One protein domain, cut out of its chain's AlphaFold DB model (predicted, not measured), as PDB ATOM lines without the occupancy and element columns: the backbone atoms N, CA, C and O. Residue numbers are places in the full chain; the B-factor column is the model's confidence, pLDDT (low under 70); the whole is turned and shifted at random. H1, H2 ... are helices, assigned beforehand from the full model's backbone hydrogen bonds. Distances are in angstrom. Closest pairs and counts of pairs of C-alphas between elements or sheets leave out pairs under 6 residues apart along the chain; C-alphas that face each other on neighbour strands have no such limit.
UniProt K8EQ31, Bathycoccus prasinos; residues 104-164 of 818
ATOM      1  N   ARG A 104     367.781 299.083 227.076       80.75
ATOM      2  CA  ARG A 104     368.148 298.554 225.752       80.75
ATOM      3  C   ARG A 104     368.605 299.670 224.819       80.75
ATOM      4  O   ARG A 104     369.642 299.506 224.194       80.75
ATOM      5  N   PHE A 105     367.909 300.807 224.797       80.62
ATOM      6  CA  PHE A 105     368.341 301.979 224.026       80.62
ATOM      7  C   PHE A 105     369.690 302.529 224.491       80.62
ATOM      8  O   PHE A 105     370.493 302.924 223.658       80.62
ATOM      9  N   ALA A 106     369.989 302.477 225.793       78.69
ATOM     10  CA  ALA A 106     371.280 302.907 226.335       78.69
ATOM     11  C   ALA A 106     372.490 302.096 225.818       78.69
ATOM     12  O   ALA A 106     373.626 302.505 226.033       78.69
ATOM     13  N   LYS A 107     372.264 300.944 225.172       79.69
ATOM     14  CA  LYS A 107     373.321 300.112 224.575       79.69
ATOM     15  C   LYS A 107     373.583 300.424 223.098       79.69
ATOM     16  O   LYS A 107     374.513 299.858 222.536       79.69
ATOM     17  N   LEU A 108     372.754 301.257 222.473       78.00
ATOM     18  CA  LEU A 108     372.859 301.609 221.059       78.00
ATOM     19  C   LEU A 108     373.722 302.857 220.862       78.00
ATOM     20  O   LEU A 108     373.845 303.688 221.761       78.00
ATOM     21  N   ASP A 109     374.272 303.012 219.657       76.06
ATOM     22  CA  ASP A 109     374.959 304.241 219.255       76.06
ATOM     23  C   ASP A 109     373.995 305.440 219.323       76.06
ATOM     24  O   ASP A 109     372.897 305.416 218.752       76.06
ATOM     25  N   ALA A 110     374.419 306.509 220.001       76.69
ATOM     26  CA  ALA A 110     373.617 307.709 220.215       76.69
ATOM     27  C   ALA A 110     373.110 308.339 218.905       76.69
ATOM     28  O   ALA A 110     371.969 308.800 218.852       76.69
ATOM     29  N   LYS A 111     373.901 308.310 217.825       71.69
ATOM     30  CA  LYS A 111     373.511 308.867 216.519       71.69
ATOM     31  C   LYS A 111     372.406 308.051 215.852       71.69
ATOM     32  O   LYS A 111     371.549 308.612 215.162       71.69
ATOM     33  N   ILE A 112     372.429 306.730 216.029       74.06
ATOM     34  CA  ILE A 112     371.387 305.830 215.517       74.06
ATOM     35  C   ILE A 112     370.088 306.083 216.280       74.06
ATOM     36  O   ILE A 112     369.037 306.239 215.661       74.06
ATOM     37  N   VAL A 113     370.166 306.201 217.609       80.50
ATOM     38  CA  VAL A 113     369.006 306.510 218.456       80.50
ATOM     39  C   VAL A 113     368.400 307.865 218.091       80.50
ATOM     40  O   VAL A 113     367.186 307.963 217.933       80.50
ATOM     41  N   GLU A 114     369.220 308.899 217.893       77.12
ATOM     42  CA  GLU A 114     368.741 310.224 217.485       77.12
ATOM     43  C   GLU A 114     368.019 310.180 216.126       77.12
ATOM     44  O   GLU A 114     366.934 310.744 215.972       77.12
ATOM     45  N   SER A 115     368.591 309.471 215.150       74.69
ATOM     46  CA  SER A 115     368.004 309.332 213.809       74.69
ATOM     47  C   SER A 115     366.694 308.536 213.849       74.69
ATOM     48  O   SER A 115     365.715 308.913 213.204       74.69
ATOM     49  N   TRP A 116     366.633 307.486 214.672       83.75
ATOM     50  CA  TRP A 116     365.409 306.729 214.924       83.75
ATOM     51  C   TRP A 116     364.309 307.594 215.552       83.75
ATOM     52  O   TRP A 116     363.175 307.572 215.077       83.75
ATOM     53  N   ILE A 117     364.631 308.395 216.575       83.38
ATOM     54  CA  ILE A 117     363.660 309.290 217.222       83.38
ATOM     55  C   ILE A 117     363.064 310.259 216.195       83.38
ATOM     56  O   ILE A 117     361.846 310.431 216.163       83.38
ATOM     57  N   LYS A 118     363.891 310.840 215.315       81.31
ATOM     58  CA  LYS A 118     363.415 311.719 214.233       81.31
ATOM     59  C   LYS A 118     362.418 310.999 213.321       81.31
ATOM     60  O   LYS A 118     361.345 311.535 213.065       81.31
ATOM     61  N   ILE A 119     362.735 309.780 212.877       80.25
ATOM     62  CA  ILE A 119     361.833 308.967 212.042       80.25
ATOM     63  C   ILE A 119     360.524 308.671 212.782       80.25
ATOM     64  O   ILE A 119     359.442 308.907 212.246       80.25
ATOM     65  N   ARG A 120     360.609 308.193 214.027       85.75
ATOM     66  CA  ARG A 120     359.443 307.850 214.848       85.75
ATOM     67  C   ARG A 120     358.508 309.040 215.018       85.75
ATOM     68  O   ARG A 120     357.310 308.897 214.792       85.75
ATOM     69  N   GLU A 121     359.024 310.211 215.386       85.25
ATOM     70  CA  GLU A 121     358.179 311.393 215.596       85.25
ATOM     71  C   GLU A 121     357.527 311.881 214.298       85.25
ATOM     72  O   GLU A 121     356.368 312.292 214.322       85.25
ATOM     73  N   VAL A 122     358.209 311.766 213.155       81.31
ATOM     74  CA  VAL A 122     357.605 312.061 211.847       81.31
ATOM     75  C   VAL A 122     356.441 311.114 211.556       81.31
ATOM     76  O   VAL A 122     355.370 311.565 211.141       81.31
ATOM     77  N   VAL A 123     356.610 309.817 211.823       79.69
ATOM     78  CA  VAL A 123     355.546 308.823 211.637       79.69
ATOM     79  C   VAL A 123     354.361 309.105 212.558       79.69
ATOM     80  O   VAL A 123     353.227 309.145 212.087       79.69
ATOM     81  N   ILE A 124     354.600 309.363 213.845       84.12
ATOM     82  CA  ILE A 124     353.530 309.677 214.801       84.12
ATOM     83  C   ILE A 124     352.800 310.958 214.395       84.12
ATOM     84  O   ILE A 124     351.571 310.965 214.337       84.12
ATOM     85  N   LYS A 125     353.529 312.024 214.044       82.56
ATOM     86  CA  LYS A 125     352.930 313.296 213.618       82.56
ATOM     87  C   LYS A 125     352.039 313.111 212.387       82.56
ATOM     88  O   LYS A 125     350.899 313.571 212.395       82.56
ATOM     89  N   ARG A 126     352.535 312.432 211.347       76.69
ATOM     90  CA  ARG A 126     351.845 312.318 210.051       76.69
ATOM     91  C   ARG A 126     350.762 311.244 210.005       76.69
ATOM     92  O   ARG A 126     349.739 311.458 209.368       76.69
ATOM     93  N   TYR A 127     350.968 310.103 210.658       80.19
ATOM     94  CA  TYR A 127     350.107 308.926 210.487       80.19
ATOM     95  C   TYR A 127     349.255 308.592 211.710       80.19
ATOM     96  O   TYR A 127     348.323 307.804 211.580       80.19
ATOM     97  N   VAL A 128     349.550 309.161 212.882       81.00
ATOM     98  CA  VAL A 128     348.772 308.920 214.109       81.00
ATOM     99  C   VAL A 128     348.057 310.194 214.539       81.00
ATOM    100  O   VAL A 128     346.831 310.235 214.553       81.00
ATOM    101  N   ASN A 129     348.800 311.270 214.799       82.06
ATOM    102  CA  ASN A 129     348.229 312.524 215.291       82.06
ATOM    103  C   ASN A 129     347.282 313.177 214.285       82.06
ATOM    104  O   ASN A 129     346.303 313.785 214.704       82.06
ATOM    105  N   HIS A 130     347.549 313.031 212.983       79.56
ATOM    106  CA  HIS A 130     346.723 313.621 211.929       79.56
ATOM    107  C   HIS A 130     345.239 313.246 212.047       79.56
ATOM    108  O   HIS A 130     344.383 314.098 211.834       79.56
ATOM    109  N   TRP A 131     344.930 312.002 212.424       79.69
ATOM    110  CA  TRP A 131     343.549 311.563 212.630       79.69
ATOM    111  C   TRP A 131     343.184 311.467 214.113       79.69
ATOM    112  O   TRP A 131     342.062 311.805 214.474       79.69
ATOM    113  N   PHE A 132     344.094 311.061 215.003       81.88
ATOM    114  CA  PHE A 132     343.739 310.845 216.409       81.88
ATOM    115  C   PHE A 132     343.385 312.148 217.131       81.88
ATOM    116  O   PHE A 132     342.412 312.172 217.877       81.88
ATOM    117  N   LYS A 133     344.076 313.255 216.817       83.12
ATOM    118  CA  LYS A 133     343.750 314.576 217.379       83.12
ATOM    119  C   LYS A 133     342.392 315.117 216.941       83.12
ATOM    120  O   LYS A 133     341.861 316.016 217.571       83.12
ATOM    121  N   THR A 134     341.805 314.566 215.875       86.62
ATOM    122  CA  THR A 134     340.421 314.899 215.492       86.62
ATOM    123  C   THR A 134     339.384 314.202 216.377       86.62
ATOM    124  O   THR A 134     338.213 314.568 216.350       86.62
ATOM    125  N   ILE A 135     339.809 313.198 217.152       87.44
ATOM    126  CA  ILE A 135     338.962 312.361 218.006       87.44
ATOM    127  C   ILE A 135     339.189 312.685 219.488       87.44
ATOM    128  O   ILE A 135     338.226 312.752 220.246       87.44
ATOM    129  N   SER A 136     340.444 312.851 219.912       88.44
ATOM    130  CA  SER A 136     340.824 313.132 221.299       88.44
ATOM    131  C   SER A 136     342.129 313.924 221.364       88.44
ATOM    132  O   SER A 136     343.058 313.654 220.603       88.44
ATOM    133  N   ASP A 137     342.217 314.846 222.321       86.06
ATOM    134  CA  ASP A 137     343.444 315.592 222.637       86.06
ATOM    135  C   ASP A 137     344.425 314.796 223.519       86.06
ATOM    136  O   ASP A 137     345.510 315.282 223.839       86.06
ATOM    137  N   ASP A 138     344.055 313.580 223.924       88.44
ATOM    138  CA  ASP A 138     344.903 312.712 224.737       88.44
ATOM    139  C   ASP A 138     346.126 312.197 223.947       88.44
ATOM    140  O   ASP A 138     346.034 311.778 222.794       88.44
ATOM    141  N   ASP A 139     347.291 312.165 224.588       83.56
ATOM    142  CA  ASP A 139     348.516 311.608 224.021       83.56
ATOM    143  C   ASP A 139     348.721 310.120 224.373       83.56
ATOM    144  O   ASP A 139     349.729 309.530 223.974       83.56
ATOM    145  N   GLU A 140     347.801 309.466 225.090       81.75
ATOM    146  CA  GLU A 140     347.903 308.048 225.461       81.75
ATOM    147  C   GLU A 140     348.093 307.118 224.254       81.75
ATOM    148  O   GLU A 140     349.026 306.307 224.244       81.75
ATOM    149  N   VAL A 141     347.273 307.257 223.206       82.00
ATOM    150  CA  VAL A 141     347.373 306.429 221.990       82.00
ATOM    151  C   VAL A 141     348.645 306.737 221.188       82.00
ATOM    152  O   VAL A 141     349.371 305.789 220.861       82.00
ATOM    153  N   PRO A 142     349.000 308.009 220.907       85.38
ATOM    154  CA  PRO A 142     350.302 308.351 220.330       85.38
ATOM    155  C   PRO A 142     351.487 307.784 221.122       85.38
ATOM    156  O   PRO A 142     352.425 307.238 220.536       85.38
ATOM    157  N   ASN A 143     351.445 307.843 222.455       84.62
ATOM    158  CA  ASN A 143     352.498 307.310 223.320       84.62
ATOM    159  C   ASN A 143     352.566 305.779 223.301       84.62
ATOM    160  O   ASN A 143     353.664 305.218 223.303       84.62
ATOM    161  N   ALA A 144     351.424 305.095 223.229       78.19
ATOM    162  CA  ALA A 144     351.379 303.650 223.032       78.19
ATOM    163  C   ALA A 144     351.974 303.254 221.669       78.19
ATOM    164  O   ALA A 144     352.783 302.329 221.598       78.19
ATOM    165  N   CYS A 145     351.667 304.001 220.603       79.75
ATOM    166  CA  CYS A 145     352.260 303.781 219.282       79.75
ATOM    167  C   CYS A 145     353.785 303.972 219.306       79.75
ATOM    168  O   CYS A 145     354.506 303.125 218.782       79.75
ATOM    169  N   ARG A 146     354.295 305.026 219.967       85.00
ATOM    170  CA  ARG A 146     355.746 305.235 220.154       85.00
ATOM    171  C   ARG A 146     356.407 304.043 220.836       85.00
ATOM    172  O   ARG A 146     357.439 303.574 220.370       85.00
ATOM    173  N   ALA A 147     355.795 303.540 221.906       79.12
ATOM    174  CA  ALA A 147     356.300 302.392 222.651       79.12
ATOM    175  C   ALA A 147     356.379 301.123 221.783       79.12
ATOM    176  O   ALA A 147     357.398 300.435 221.813       79.12
ATOM    177  N   VAL A 148     355.345 300.847 220.978       76.75
ATOM    178  CA  VAL A 148     355.329 299.712 220.038       76.75
ATOM    179  C   VAL A 148     356.397 299.875 218.957       76.75
ATOM    180  O   VAL A 148     357.122 298.928 218.671       76.75
ATOM    181  N   MET A 149     356.536 301.070 218.376       78.50
ATOM    182  CA  MET A 149     357.566 301.347 217.370       78.50
ATOM    183  C   MET A 149     358.978 301.180 217.938       78.50
ATOM    184  O   MET A 149     359.839 300.607 217.279       78.50
ATOM    185  N   ASP A 150     359.219 301.653 219.159       84.06
ATOM    186  CA  ASP A 150     360.504 301.497 219.835       84.06
ATOM    187  C   ASP A 150     360.840 300.022 220.098       84.06
ATOM    188  O   ASP A 150     361.972 299.591 219.877       84.06
ATOM    189  N   ASP A 151     359.861 299.228 220.537       76.88
ATOM    190  CA  ASP A 151     360.045 297.789 220.735       76.88
ATOM    191  C   ASP A 151     360.289 297.072 219.392       76.88
ATOM    192  O   ASP A 151     361.150 296.190 219.319       76.88
ATOM    193  N   ALA A 152     359.621 297.513 218.318       75.12
ATOM    194  CA  ALA A 152     359.851 297.044 216.952       75.12
ATOM    195  C   ALA A 152     361.283 297.300 216.490       75.12
ATOM    196  O   ALA A 152     361.959 296.402 215.991       75.12
ATOM    197  N   PHE A 153     361.749 298.532 216.683       79.38
ATOM    198  CA  PHE A 153     363.082 298.963 216.300       79.38
ATOM    199  C   PHE A 153     364.162 298.183 217.046       79.38
ATOM    200  O   PHE A 153     365.107 297.694 216.436       79.38
ATOM    201  N   LEU A 154     363.988 297.986 218.353       79.06
ATOM    202  CA  LEU A 154     364.907 297.194 219.165       79.06
ATOM    203  C   LEU A 154     364.926 295.706 218.784       79.06
ATOM    204  O   LEU A 154     365.926 295.024 219.015       79.06
ATOM    205  N   GLU A 155     363.821 295.156 218.286       74.88
ATOM    206  CA  GLU A 155     363.788 293.777 217.792       74.88
ATOM    207  C   GLU A 155     364.434 293.666 216.405       74.88
ATOM    208  O   GLU A 155     365.203 292.735 216.168       74.88
ATOM    209  N   LEU A 156     364.204 294.644 215.524       73.00
ATOM    210  CA  LEU A 156     364.876 294.740 214.227       73.00
ATOM    211  C   LEU A 156     366.389 294.904 214.378       73.00
ATOM    212  O   LEU A 156     367.133 294.197 213.712       73.00
ATOM    213  N   GLU A 157     366.853 295.771 215.277       75.00
ATOM    214  CA  GLU A 157     368.280 295.977 215.543       75.00
ATOM    215  C   GLU A 157     368.952 294.695 216.045       75.00
ATOM    216  O   GLU A 157     369.994 294.285 215.534       75.00
ATOM    217  N   LYS A 158     368.307 293.996 216.982       74.88
ATOM    218  CA  LYS A 158     368.806 292.723 217.509       74.88
ATOM    219  C   LYS A 158     368.917 291.655 216.419       74.88
ATOM    220  O   LYS A 158     369.812 290.814 216.475       74.88
ATOM    221  N   ARG A 159     367.991 291.637 215.458       68.19
ATOM    222  CA  ARG A 159     368.030 290.707 214.319       68.19
ATOM    223  C   ARG A 159     369.057 291.137 213.285       68.19
ATOM    224  O   ARG A 159     369.778 290.289 212.779       68.19
ATOM    225  N   ALA A 160     369.182 292.436 213.035       64.88
ATOM    226  CA  ALA A 160     370.182 292.978 212.131       64.88
ATOM    227  C   ALA A 160     371.609 292.640 212.589       64.88
ATOM    228  O   ALA A 160     372.437 292.262 211.772       64.88
ATOM    229  N   THR A 161     371.873 292.701 213.896       63.19
ATOM    230  CA  THR A 161     373.195 292.399 214.474       63.19
ATOM    231  C   THR A 161     373.501 290.908 214.612       63.19
ATOM    232  O   THR A 161     374.671 290.545 214.676       63.19
ATOM    233  N   ARG A 162     372.486 290.035 214.677       60.81
ATOM    234  CA  ARG A 162     372.673 288.587 214.903       60.81
ATOM    235  C   ARG A 162     372.465 287.714 213.672       60.81
ATOM    236  O   ARG A 162     373.066 286.650 213.602       60.81
ATOM    237  N   ASN A 163     371.599 288.131 212.749       56.78
ATOM    238  CA  ASN A 163     371.101 287.270 211.674       56.78
ATOM    239  C   ASN A 163     371.479 287.751 210.272       56.78
ATOM    240  O   ASN A 163     371.407 286.945 209.354       56.78
ATOM    241  N   ILE A 164     371.857 289.021 210.071       61.47
ATOM    242  CA  ILE A 164     372.239 289.484 208.731       61.47
ATOM    243  C   ILE A 164     373.652 289.009 208.420       61.47
ATOM    244  O   ILE A 164     374.631 289.539 208.952       61.47
TER     245      ILE A 164
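AT A GLANCE: This is residues 104 to 164 of the 818 residues of a protein of Bathycoccus prasinos (UniProt K8EQ31). The long helix H2 and the slightly shorter H1 form a helical hairpin splayed as a V, meeting near the link that joins them and spreading toward their other ends. Residues 158 to 164, of which 158 to 163 belong to H2, stick out. The 61 printed residues hold two named helices, H1 then H2, and no named strand: all helix. The whole is a loose rod, with spans of 41 by 19 by 18 A and a radius of gyration of the C-alphas of 13.5 A.

HOW THE PARTS SIT: H2, residues 140 to 163, touches H1, residues 110 to 132, with residues 141 to 149 alone. The closest C-alphas are those of Pro 142 and Val 128, 6.4 A apart. The helices run opposite ways at a steep tilt of 40 degrees. In H2 every O i to N i+4 pair is within hydrogen-bond range; in H1, 16 of 19 are.

IN THESE COORDINATES: H2 is 34.1 A long and ends at C-alpha 163 (371.101, 287.270, 211.674). H1 is 30.3 A long, begins at C-alpha 110 (373.617, 307.709, 220.215) and has a kink of 33 degrees near residue 125.

THE WHOLE: The C-alphas farthest apart, of Thr 134 and Arg 162, are 41.6 A apart. The printed part has no cut, and the link is short. Residues 159 to 164 have pLDDT under 70.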